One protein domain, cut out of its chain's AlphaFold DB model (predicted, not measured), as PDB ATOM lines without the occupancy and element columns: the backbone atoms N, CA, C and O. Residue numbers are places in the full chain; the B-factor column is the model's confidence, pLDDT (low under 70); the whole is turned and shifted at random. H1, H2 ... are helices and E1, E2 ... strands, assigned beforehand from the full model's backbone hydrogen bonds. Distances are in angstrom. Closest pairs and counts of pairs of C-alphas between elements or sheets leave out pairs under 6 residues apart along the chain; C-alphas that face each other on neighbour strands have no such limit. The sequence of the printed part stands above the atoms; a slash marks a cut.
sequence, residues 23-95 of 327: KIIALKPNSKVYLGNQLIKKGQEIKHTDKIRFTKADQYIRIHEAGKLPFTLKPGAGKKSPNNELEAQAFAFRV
ATOM      1  N   LYS A  23     154.254 120.575 370.161       88.69
ATOM      2  CA  LYS A  23     153.923 119.350 369.451       88.69
ATOM      3  C   LYS A  23     152.901 119.649 368.375       88.69
ATOM      4  O   LYS A  23     151.873 120.276 368.637       88.69
ATOM      5  N   ILE A  24     153.160 119.178 367.164       88.06
ATOM      6  CA  ILE A  24     152.201 119.276 366.067       88.06
ATOM      7  C   ILE A  24     151.115 118.229 366.286       88.06
ATOM      8  O   ILE A  24     151.372 117.028 366.234       88.06
ATOM      9  N   ILE A  25     149.888 118.676 366.530       86.12
ATOM     10  CA  ILE A  25     148.746 117.802 366.826       86.12
ATOM     11  C   ILE A  25     147.829 117.589 365.620       86.12
ATOM     12  O   ILE A  25     147.102 116.605 365.576       86.12
ATOM     13  N   ALA A  26     147.890 118.464 364.615       86.12
ATOM     14  CA  ALA A  26     147.177 118.288 363.353       86.12
ATOM     15  C   ALA A  26     147.894 119.021 362.216       86.12
ATOM     16  O   ALA A  26     148.585 120.016 362.439       86.12
ATOM     17  N   LEU A  27     147.702 118.549 360.990       87.94
ATOM     18  CA  LEU A  27     148.124 119.222 359.764       87.94
ATOM     19  C   LEU A  27     147.109 118.924 358.668       87.94
ATOM     20  O   LEU A  27     146.507 117.853 358.659       87.94
ATOM     21  N   LYS A  28     146.939 119.849 357.720       84.00
ATOM     22  CA  LYS A  28     146.010 119.615 356.609       84.00
ATOM     23  C   LYS A  28     146.374 118.311 355.877       84.00
ATOM     24  O   LYS A  28     147.556 118.133 355.553       84.00
ATOM     25  N   PRO A  29     145.409 117.424 355.569       78.94
ATOM     26  CA  PRO A  29     145.682 116.222 354.790       78.94
ATOM     27  C   PRO A  29     146.418 116.552 353.486       78.94
ATOM     28  O   PRO A  29     146.078 117.518 352.802       78.94
ATOM     29  N   ASN A  30     147.444 115.764 353.154       79.88
ATOM     30  CA  ASN A  30     148.306 115.956 351.977       79.88
ATOM     31  C   ASN A  30     149.048 117.307 351.925       79.88
ATOM     32  O   ASN A  30     149.503 117.732 350.857       79.88
ATOM     33  N   SER A  31     149.174 118.009 353.055       81.50
ATOM     34  CA  SER A  31     149.988 119.219 353.113       81.50
ATOM     35  C   SER A  31     151.477 118.900 353.051       81.50
ATOM     36  O   SER A  31     151.963 117.929 353.625       81.50
ATOM     37  N   LYS A  32     152.204 119.753 352.332       88.00
ATOM     38  CA  LYS A  32     153.663 119.747 352.285       88.00
ATOM     39  C   LYS A  32     154.151 120.966 353.056       88.00
ATOM     40  O   LYS A  32     154.327 122.036 352.472       88.00
ATOM     41  N   VAL A  33     154.261 120.813 354.371       86.50
ATOM     42  CA  VAL A  33     154.764 121.841 355.292       86.50
ATOM     43  C   VAL A  33     156.143 121.409 355.769       86.50
ATOM     44  O   VAL A  33     156.335 120.237 356.076       86.50
ATOM     45  N   TYR A  34     157.102 122.325 355.804       86.81
ATOM     46  CA  TYR A  34     158.499 122.004 356.070       86.81
ATOM     47  C   TYR A  34     159.037 122.759 357.279       86.81
ATOM     48  O   TYR A  34     158.712 123.927 357.469       86.81
ATOM     49  N   LEU A  35     159.898 122.096 358.045       86.19
ATOM     50  CA  LEU A  35     160.814 122.702 359.003       86.19
ATOM     51  C   LEU A  35     162.208 122.691 358.368       86.19
ATOM     52  O   LEU A  35     162.799 121.625 358.194       86.19
ATOM     53  N   GLY A  36     162.694 123.853 357.927       81.12
ATOM     54  CA  GLY A  36     163.847 123.909 357.021       81.12
ATOM     55  C   GLY A  36     163.592 123.076 355.754       81.12
ATOM     56  O   GLY A  36     162.679 123.376 354.980       81.12
ATOM     57  N   ASN A  37     164.362 121.997 355.578       83.38
ATOM     58  CA  ASN A  37     164.223 121.050 354.462       83.38
ATOM     59  C   ASN A  37     163.425 119.780 354.816       83.38
ATOM     60  O   ASN A  37     163.098 118.995 353.926       83.38
ATOM     61  N   GLN A  38     163.078 119.570 356.088       90.62
ATOM     62  CA  GLN A  38     162.381 118.369 356.538       90.62
ATOM     63  C   GLN A  38     160.866 118.536 356.435       90.62
ATOM     64  O   GLN A  38     160.307 119.524 356.907       90.62
ATOM     65  N   LEU A  39     160.183 117.541 355.863       91.56
ATOM     66  CA  LEU A  39     158.724 117.495 355.858       91.56
ATOM     67  C   LEU A  39     158.196 117.265 357.283       91.56
ATOM     68  O   LEU A  39     158.536 116.272 357.928       91.56
ATOM     69  N   ILE A  40     157.333 118.171 357.734       90.62
ATOM     70  CA  ILE A  40     156.675 118.112 359.034       90.62
ATOM     71  C   ILE A  40     155.655 116.966 359.080       90.62
ATOM     72  O   ILE A  40     154.880 116.771 358.142       90.62
ATOM     73  N   LYS A  41     155.611 116.247 360.210       91.06
ATOM     74  CA  LYS A  41     154.625 115.187 360.485       91.06
ATOM     75  C   LYS A  41     153.812 115.456 361.754       91.06
ATOM     76  O   LYS A  41     154.237 116.184 362.649       91.06
ATOM     77  N   LYS A  42     152.637 114.825 361.856       89.06
ATOM     78  CA  LYS A  42     151.834 114.821 363.090       89.06
ATOM     79  C   LYS A  42     152.632 114.137 364.198       89.06
ATOM     80  O   LYS A  42     153.298 113.137 363.956       89.06
ATOM     81  N   GLY A  43     152.556 114.681 365.405       87.38
ATOM     82  CA  GLY A  43     153.295 114.222 366.574       87.38
ATOM     83  C   GLY A  43     154.722 114.754 366.661       87.38
ATOM     84  O   GLY A  43     155.327 114.599 367.717       87.38
ATOM     85  N   GLN A  44     155.238 115.400 365.609       89.88
ATOM     86  CA  GLN A  44     156.574 115.980 365.617       89.88
ATOM     87  C   GLN A  44     156.660 117.124 366.626       89.88
ATOM     88  O   GLN A  44     155.774 117.981 366.710       89.88
ATOM     89  N   GLU A  45     157.756 117.116 367.369       89.00
ATOM     90  CA  GLU A  45     158.129 118.184 368.274       89.00
ATOM     91  C   GLU A  45     158.892 119.278 367.523       89.00
ATOM     92  O   GLU A  45     159.725 119.000 366.661       89.00
ATOM     93  N   ILE A  46     158.580 120.523 367.854       83.94
ATOM     94  CA  ILE A  46     159.163 121.739 367.301       83.94
ATOM     95  C   ILE A  46     159.454 122.713 368.445       83.94
ATOM     96  O   ILE A  46     158.924 122.604 369.555       83.94
ATOM     97  N   LYS A  47     160.308 123.688 368.174       78.00
ATOM     98  CA  LYS A  47     160.625 124.803 369.062       78.00
ATOM     99  C   LYS A  47     159.888 126.056 368.609       78.00
ATOM    100  O   LYS A  47     159.452 126.183 367.471       78.00
ATOM    101  N   HIS A  48     159.770 127.026 369.504       71.75
ATOM    102  CA  HIS A  48     159.146 128.309 369.175       71.75
ATOM    103  C   HIS A  48     159.961 129.147 368.175       71.75
ATOM    104  O   HIS A  48     159.402 130.029 367.533       71.75
ATOM    105  N   THR A  49     161.254 128.855 368.038       71.44
ATOM    106  CA  THR A  49     162.193 129.465 367.082       71.44
ATOM    107  C   THR A  49     162.221 128.758 365.726       71.44
ATOM    108  O   THR A  49     162.944 129.166 364.823       71.44
ATOM    109  N   ASP A  50     161.487 127.657 365.574       77.19
ATOM    110  CA  ASP A  50     161.546 126.847 364.366       77.19
ATOM    111  C   ASP A  50     160.887 127.558 363.175       77.19
ATOM    112  O   ASP A  50     159.740 128.012 363.235       77.19
ATOM    113  N   LYS A  51     161.606 127.617 362.046       75.31
ATOM    114  CA  LYS A  51     161.112 128.232 360.807       75.31
ATOM    115  C   LYS A  51     160.280 127.246 359.997       75.31
ATOM    116  O   LYS A  51     160.798 126.297 359.405       75.31
ATOM    117  N   ILE A  52     158.979 127.515 359.935       81.12
ATOM    118  CA  ILE A  52     157.992 126.659 359.276       81.12
ATOM    119  C   ILE A  52     157.585 127.255 357.931       81.12
ATOM    120  O   ILE A  52     157.030 128.351 357.868       81.12
ATOM    121  N   ARG A  53     157.815 126.503 356.853       82.19
ATOM    122  CA  ARG A  53     157.507 126.890 355.476       82.19
ATOM    123  C   ARG A  53     156.312 126.113 354.941       82.19
ATOM    124  O   ARG A  53     156.330 124.887 354.857       82.19
ATOM    125  N   PHE A  54     155.301 126.842 354.490       82.81
ATOM    126  CA  PHE A  54     154.156 126.286 353.774       82.81
ATOM    127  C   PHE A  54     154.366 126.369 352.260       82.81
ATOM    128  O   PHE A  54     154.936 127.336 351.762       82.81
ATOM    129  N   THR A  55     153.878 125.374 351.521       83.31
ATOM    130  CA  THR A  55     153.969 125.333 350.048       83.31
ATOM    131  C   THR A  55     152.706 125.801 349.338       83.31
ATOM    132  O   THR A  55     152.762 126.119 348.154       83.31
ATOM    133  N   LYS A  56     151.561 125.840 350.027       79.06
ATOM    134  CA  LYS A  56     150.290 126.323 349.472       79.06
ATOM    135  C   LYS A  56     149.580 127.219 350.477       79.06
ATOM    136  O   LYS A  56     149.708 127.005 351.678       79.06
ATOM    137  N   ALA A  57     148.813 128.188 349.976       73.94
ATOM    138  CA  ALA A  57     148.113 129.196 350.779       73.94
ATOM    139  C   ALA A  57     147.010 128.625 351.692       73.94
ATOM    140  O   ALA A  57     146.632 129.256 352.674       73.94
ATOM    141  N   ASP A  58     146.511 127.434 351.382       71.75
ATOM    142  CA  ASP A  58     145.398 126.774 352.055       71.75
ATOM    143  C   ASP A  58     145.844 125.739 353.105       71.75
ATOM    144  O   ASP A  58     145.005 125.024 353.654       71.75
ATOM    145  N   GLN A  59     147.151 125.602 353.348       81.31
ATOM    146  CA  GLN A  59     147.718 124.668 354.324       81.31
ATOM    147  C   GLN A  59     147.642 125.213 355.753       81.31
ATOM    148  O   GLN A  59     147.513 126.413 355.980       81.31
ATOM    149  N   TYR A  60     147.762 124.322 356.734       83.94
ATOM    150  CA  TYR A  60     147.889 124.696 358.137       83.94
ATOM    151  C   TYR A  60     148.602 123.602 358.926       83.94
ATOM    152  O   TYR A  60     148.616 122.436 358.519       83.94
ATOM    153  N   ILE A  61     149.133 123.988 360.082       86.62
ATOM    154  CA  ILE A  61     149.502 123.073 361.161       86.62
ATOM    155  C   ILE A  61     148.880 123.564 362.462       86.62
ATOM    156  O   ILE A  61     148.699 124.766 362.668       86.62
ATOM    157  N   ARG A  62     148.563 122.633 363.353       85.06
ATOM    158  CA  ARG A  62     148.083 122.927 364.694       85.06
ATOM    159  C   ARG A  62     149.105 122.471 365.709       85.06
ATOM    160  O   ARG A  62     149.577 121.339 365.652       85.06
ATOM    161  N   ILE A  63     149.409 123.362 366.634       86.06
ATOM    162  CA  ILE A  63     150.468 123.215 367.615       86.06
ATOM    163  C   ILE A  63     149.845 123.236 369.005       86.06
ATOM    164  O   ILE A  63     148.924 124.010 369.276       86.06
ATOM    165  N   HIS A  64     150.353 122.376 369.875       85.50
ATOM    166  CA  HIS A  64     150.016 122.320 371.285       85.50
ATOM    167  C   HIS A  64     151.289 122.353 372.124       85.50
ATOM    168  O   HIS A  64     152.304 121.769 371.757       85.50
ATOM    169  N   GLU A  65     151.207 123.011 373.265       83.25
ATOM    170  CA  GLU A  65     152.220 123.013 374.305       83.25
ATOM    171  C   GLU A  65     151.504 122.674 375.605       83.25
ATOM    172  O   GLU A  65     150.477 123.285 375.891       83.25
ATOM    173  N   ALA A  66     152.033 121.724 376.374       80.88
ATOM    174  CA  ALA A  66     151.420 121.319 377.636       80.88
ATOM    175  C   ALA A  66     151.204 122.525 378.568       80.88
ATOM    176  O   ALA A  66     152.076 123.390 378.691       80.88
ATOM    177  N   GLY A  67     150.043 122.584 379.221       72.62
ATOM    178  CA  GLY A  67     149.664 123.725 380.057       72.62
ATOM    179  C   GLY A  67     149.082 124.908 379.272       72.62
ATOM    180  O   GLY A  67     148.874 125.976 379.858       72.62
ATOM    181  N   LYS A  68     148.884 124.789 377.947       76.88
ATOM    182  CA  LYS A  68     148.392 125.875 377.084       76.88
ATOM    183  C   LYS A  68     147.377 125.402 376.058       76.88
ATOM    184  O   LYS A  68     147.386 124.276 375.578       76.88
ATOM    185  N   LEU A  69     146.523 126.334 375.638       77.81
ATOM    186  CA  LEU A  69     145.556 126.075 374.579       77.81
ATOM    187  C   LEU A  69     146.248 125.876 373.220       77.81
ATOM    188  O   LEU A  69     147.174 126.622 372.884       77.81
ATOM    189  N   PRO A  70     145.776 124.920 372.401       81.81
ATOM    190  CA  PRO A  70     146.341 124.686 371.085       81.81
ATOM    191  C   PRO A  70     145.989 125.820 370.121       81.81
ATOM    192  O   PRO A  70     144.865 126.326 370.113       81.81
ATOM    193  N   PHE A  71     146.914 126.144 369.222       78.44
ATOM    194  CA  PHE A  71     146.746 127.190 368.215       78.44
ATOM    195  C   PHE A  71     147.115 126.696 366.815       78.44
ATOM    196  O   PHE A  71     147.780 125.675 366.646       78.44
ATOM    197  N   THR A  72     146.670 127.425 365.794       79.88
ATOM    198  CA  THR A  72     146.887 127.073 364.386       79.88
ATOM    199  C   THR A  72     147.823 128.076 363.724       79.88
ATOM    200  O   THR A  72     147.588 129.282 363.799       79.88
ATOM    201  N   LEU A  73     148.826 127.578 363.000       79.12
ATOM    202  CA  LEU A  73     149.624 128.352 362.052       79.12
ATOM    203  C   LEU A  73     149.172 128.066 360.618       79.12
ATOM    204  O   LEU A  73     148.951 126.914 360.245       79.12
ATOM    205  N   LYS A  74     149.057 129.123 359.812       76.25
ATOM    206  CA  LYS A  74     148.697 129.067 358.389       76.25
ATOM    207  C   LYS A  74     149.505 130.098 357.581       76.25
ATOM    208  O   LYS A  74     149.956 131.088 358.169       76.25
ATOM    209  N   PRO A  75     149.676 129.908 356.261       71.38
ATOM    210  CA  PRO A  75     150.358 130.857 355.385       71.38
ATOM    211  C   PRO A  75     149.768 132.265 355.503       71.38
ATOM    212  O   PRO A  75     148.549 132.431 355.561       71.38
ATOM    213  N   GLY A  76     150.622 133.290 355.539       58.00
ATOM    214  CA  GLY A  76     150.180 134.690 355.534       58.00
ATOM    215  C   GLY A  76     149.409 135.155 356.778       58.00
ATOM    216  O   GLY A  76     148.874 136.259 356.767       58.00
ATOM    217  N   ALA A  77     149.350 134.365 357.857       51.88
ATOM    218  CA  ALA A  77     148.843 134.845 359.148       51.88
ATOM    219  C   ALA A  77     149.763 135.918 359.782       51.88
ATOM    220  O   ALA A  77     149.310 136.690 360.630       51.88
ATOM    221  N   GLY A  78     151.018 136.001 359.317       47.16
ATOM    222  CA  GLY A  78     152.011 137.020 359.660       47.16
ATOM    223  C   GLY A  78     151.855 138.339 358.894       47.16
ATOM    224  O   GLY A  78     151.272 138.381 357.810       47.16
ATOM    225  N   LYS A  79     152.435 139.429 359.424       38.94
ATOM    226  CA  LYS A  79     152.751 140.607 358.592       38.94
ATOM    227  C   LYS A  79     153.593 140.120 357.407       38.94
ATOM    228  O   LYS A  79     154.502 139.321 357.614       38.94
ATOM    229  N   LYS A  80     153.276 140.575 356.190       37.59
ATOM    230  CA  LYS A  80     154.028 140.263 354.965       37.59
ATOM    231  C   LYS A  80     155.503 140.643 355.158       37.59
ATOM    232  O   LYS A  80     155.854 141.807 355.012       37.59
ATOM    233  N   SER A  81     156.337 139.674 355.509       40.44
ATOM    234  CA  SER A  81     157.780 139.723 355.291       40.44
ATOM    235  C   SER A  81     158.056 139.014 353.962       40.44
ATOM    236  O   SER A  81     157.339 138.058 353.644       40.44
ATOM    237  N   PRO A  82     159.046 139.452 353.166       40.34
ATOM    238  CA  PRO A  82     159.448 138.757 351.941       40.34
ATOM    239  C   PRO A  82     159.813 137.280 352.174       40.34
ATOM    240  O   PRO A  82     159.688 136.471 351.259       40.34
ATOM    241  N   ASN A  83     160.137 136.906 353.416       40.75
ATOM    242  CA  ASN A  83     160.312 135.522 353.830       40.75
ATOM    243  C   ASN A  83     159.099 135.109 354.679       40.75
ATOM    244  O   ASN A  83     158.830 135.725 355.709       40.75
ATOM    245  N   ASN A  84     158.352 134.085 354.249       45.16
ATOM    246  CA  ASN A  84     157.214 133.454 354.947       45.16
ATOM    247  C   ASN A  84     157.641 132.784 356.285       45.16
ATOM    248  O   ASN A  84     157.394 131.600 356.504       45.16
ATOM    249  N   GLU A  85     158.321 133.512 357.167       49.66
ATOM    250  CA  GLU A  85     158.965 133.017 358.384       49.66
ATOM    251  C   GLU A  85     158.120 133.374 359.616       49.66
ATOM    252  O   GLU A  85     157.796 134.532 359.877       49.66
ATOM    253  N   LEU A  86     157.703 132.348 360.362       54.19
ATOM    254  CA  LEU A  86     156.701 132.419 361.436       54.19
ATOM    255  C   LEU A  86     157.297 132.555 362.847       54.19
ATOM    256  O   LEU A  86     156.737 132.042 363.809       54.19
ATOM    257  N   GLU A  87     158.407 133.275 362.991       44.91
ATOM    258  CA  GLU A  87     159.150 133.349 364.260       44.91
ATOM    259  C   GLU A  87     158.461 134.243 365.321       44.91
ATOM    260  O   GLU A  87     158.505 133.960 366.514       44.91
ATOM    261  N   ALA A  88     157.724 135.290 364.914       34.88
ATOM    262  CA  ALA A  88     157.230 136.321 365.845       34.88
ATOM    263  C   ALA A  88     155.772 136.166 366.337       34.88
ATOM    264  O   ALA A  88     155.346 136.887 367.240       34.88
ATOM    265  N   GLN A  89     154.959 135.272 365.763       50.50
ATOM    266  CA  GLN A  89     153.509 135.248 366.041       50.50
ATOM    267  C   GLN A  89     153.008 134.068 366.863       50.50
ATOM    268  O   GLN A  89     151.930 134.164 367.450       50.50
ATOM    269  N   ALA A  90     153.751 132.974 366.959       48.88
ATOM    270  CA  ALA A  90     153.283 131.840 367.739       48.88
ATOM    271  C   ALA A  90     153.194 132.175 369.251       48.88
ATOM    272  O   ALA A  90     152.305 131.681 369.942       48.88
ATOM    273  N   PHE A  91     153.968 133.159 369.733       46.69
ATOM    274  CA  PHE A  91     153.756 133.786 371.045       46.69
ATOM    275  C   PHE A  91     152.439 134.588 371.140       46.69
ATOM    276  O   PHE A  91     151.724 134.475 372.131       46.69
ATOM    277  N   ALA A  92     152.057 135.344 370.105       46.66
ATOM    278  CA  ALA A  92     150.788 136.081 370.074       46.66
ATOM    279  C   ALA A  92     149.557 135.154 369.991       46.66
ATOM    280  O   ALA A  92     148.484 135.511 370.472       46.66
ATOM    281  N   PHE A  93     149.710 133.959 369.410       52.31
ATOM    282  CA  PHE A  93     148.672 132.926 369.375       52.31
ATOM    283  C   PHE A  93     148.573 132.096 370.667       52.31
ATOM    284  O   PHE A  93     147.525 131.495 370.897       52.31
ATOM    285  N   ARG A  94     149.605 132.101 371.532       50.62
ATOM    286  CA  ARG A  94     149.535 131.548 372.905       50.62
ATOM    287  C   ARG A  94     148.623 132.369 373.814       50.62
ATOM    288  O   ARG A  94     148.024 131.830 374.739       50.62
ATOM    289  N   VAL A  95     148.551 133.680 373.588       47.50
ATOM    290  CA  VAL A  95     147.703 134.566 374.385       47.50
ATOM    291  C   VAL A  95     146.266 134.405 373.909       47.50
ATOM    292  O   VAL A  95     145.965 134.602 372.731       47.50
TER     293      VAL A  95
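AT A GLANCE: This is residues 23 to 95 of the 327 residues of an uncharacterized protein of marine bacterium AO1-C (UniProt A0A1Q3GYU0). With little regular structure, this is a small sheet of E1, E4 and E5, a hairpin of E2 and E3 near the first residue of E4, and long loops, one leading to short helix H1 near E5. The printed part has 73 residues, 23 in named elements, ordered E1 E2 E3 E4 E5 H1; the class is mixed. The sheet, E1 - E4 - E5, is antiparallel. The whole printed part is compact, with a radius of gyration of the C-alphas of 11.3 A, and its C-alphas span 32 by 26 by 19 A.

HOW THE PARTS SIT: Look first at inner strand E4, residues 61 to 64: N 62 is 2.8 A from O 26 of E1, residues 23 to 27. E4 forms a hairpin with E5, residues 71 to 73; N 63 and O 71 are 2.8 A apart. E2, residues 33 to 35, and E3, residues 52 to 54, form another, N 34 to O 53 2.8 A. H1, residues 90 to 94, only grazes the sheet; its closest C-alpha pair with E5 is Phe 93 and Phe 71, 6.2 A. In H1 the O i to N i+4 pair is within hydrogen-bond range.

IN THESE COORDINATES: Find C-alpha 23 at (153.923, 119.350, 369.451); E1 runs 11.3 A from there. E4 spans 10.2 A. H1 ends at C-alpha 94, (149.535, 131.548, 372.905).

THE WHOLE: The printed part has no cut. The links E2 to E3 and E5 to H1 are long. Residues 76 to 95 have pLDDT under 70.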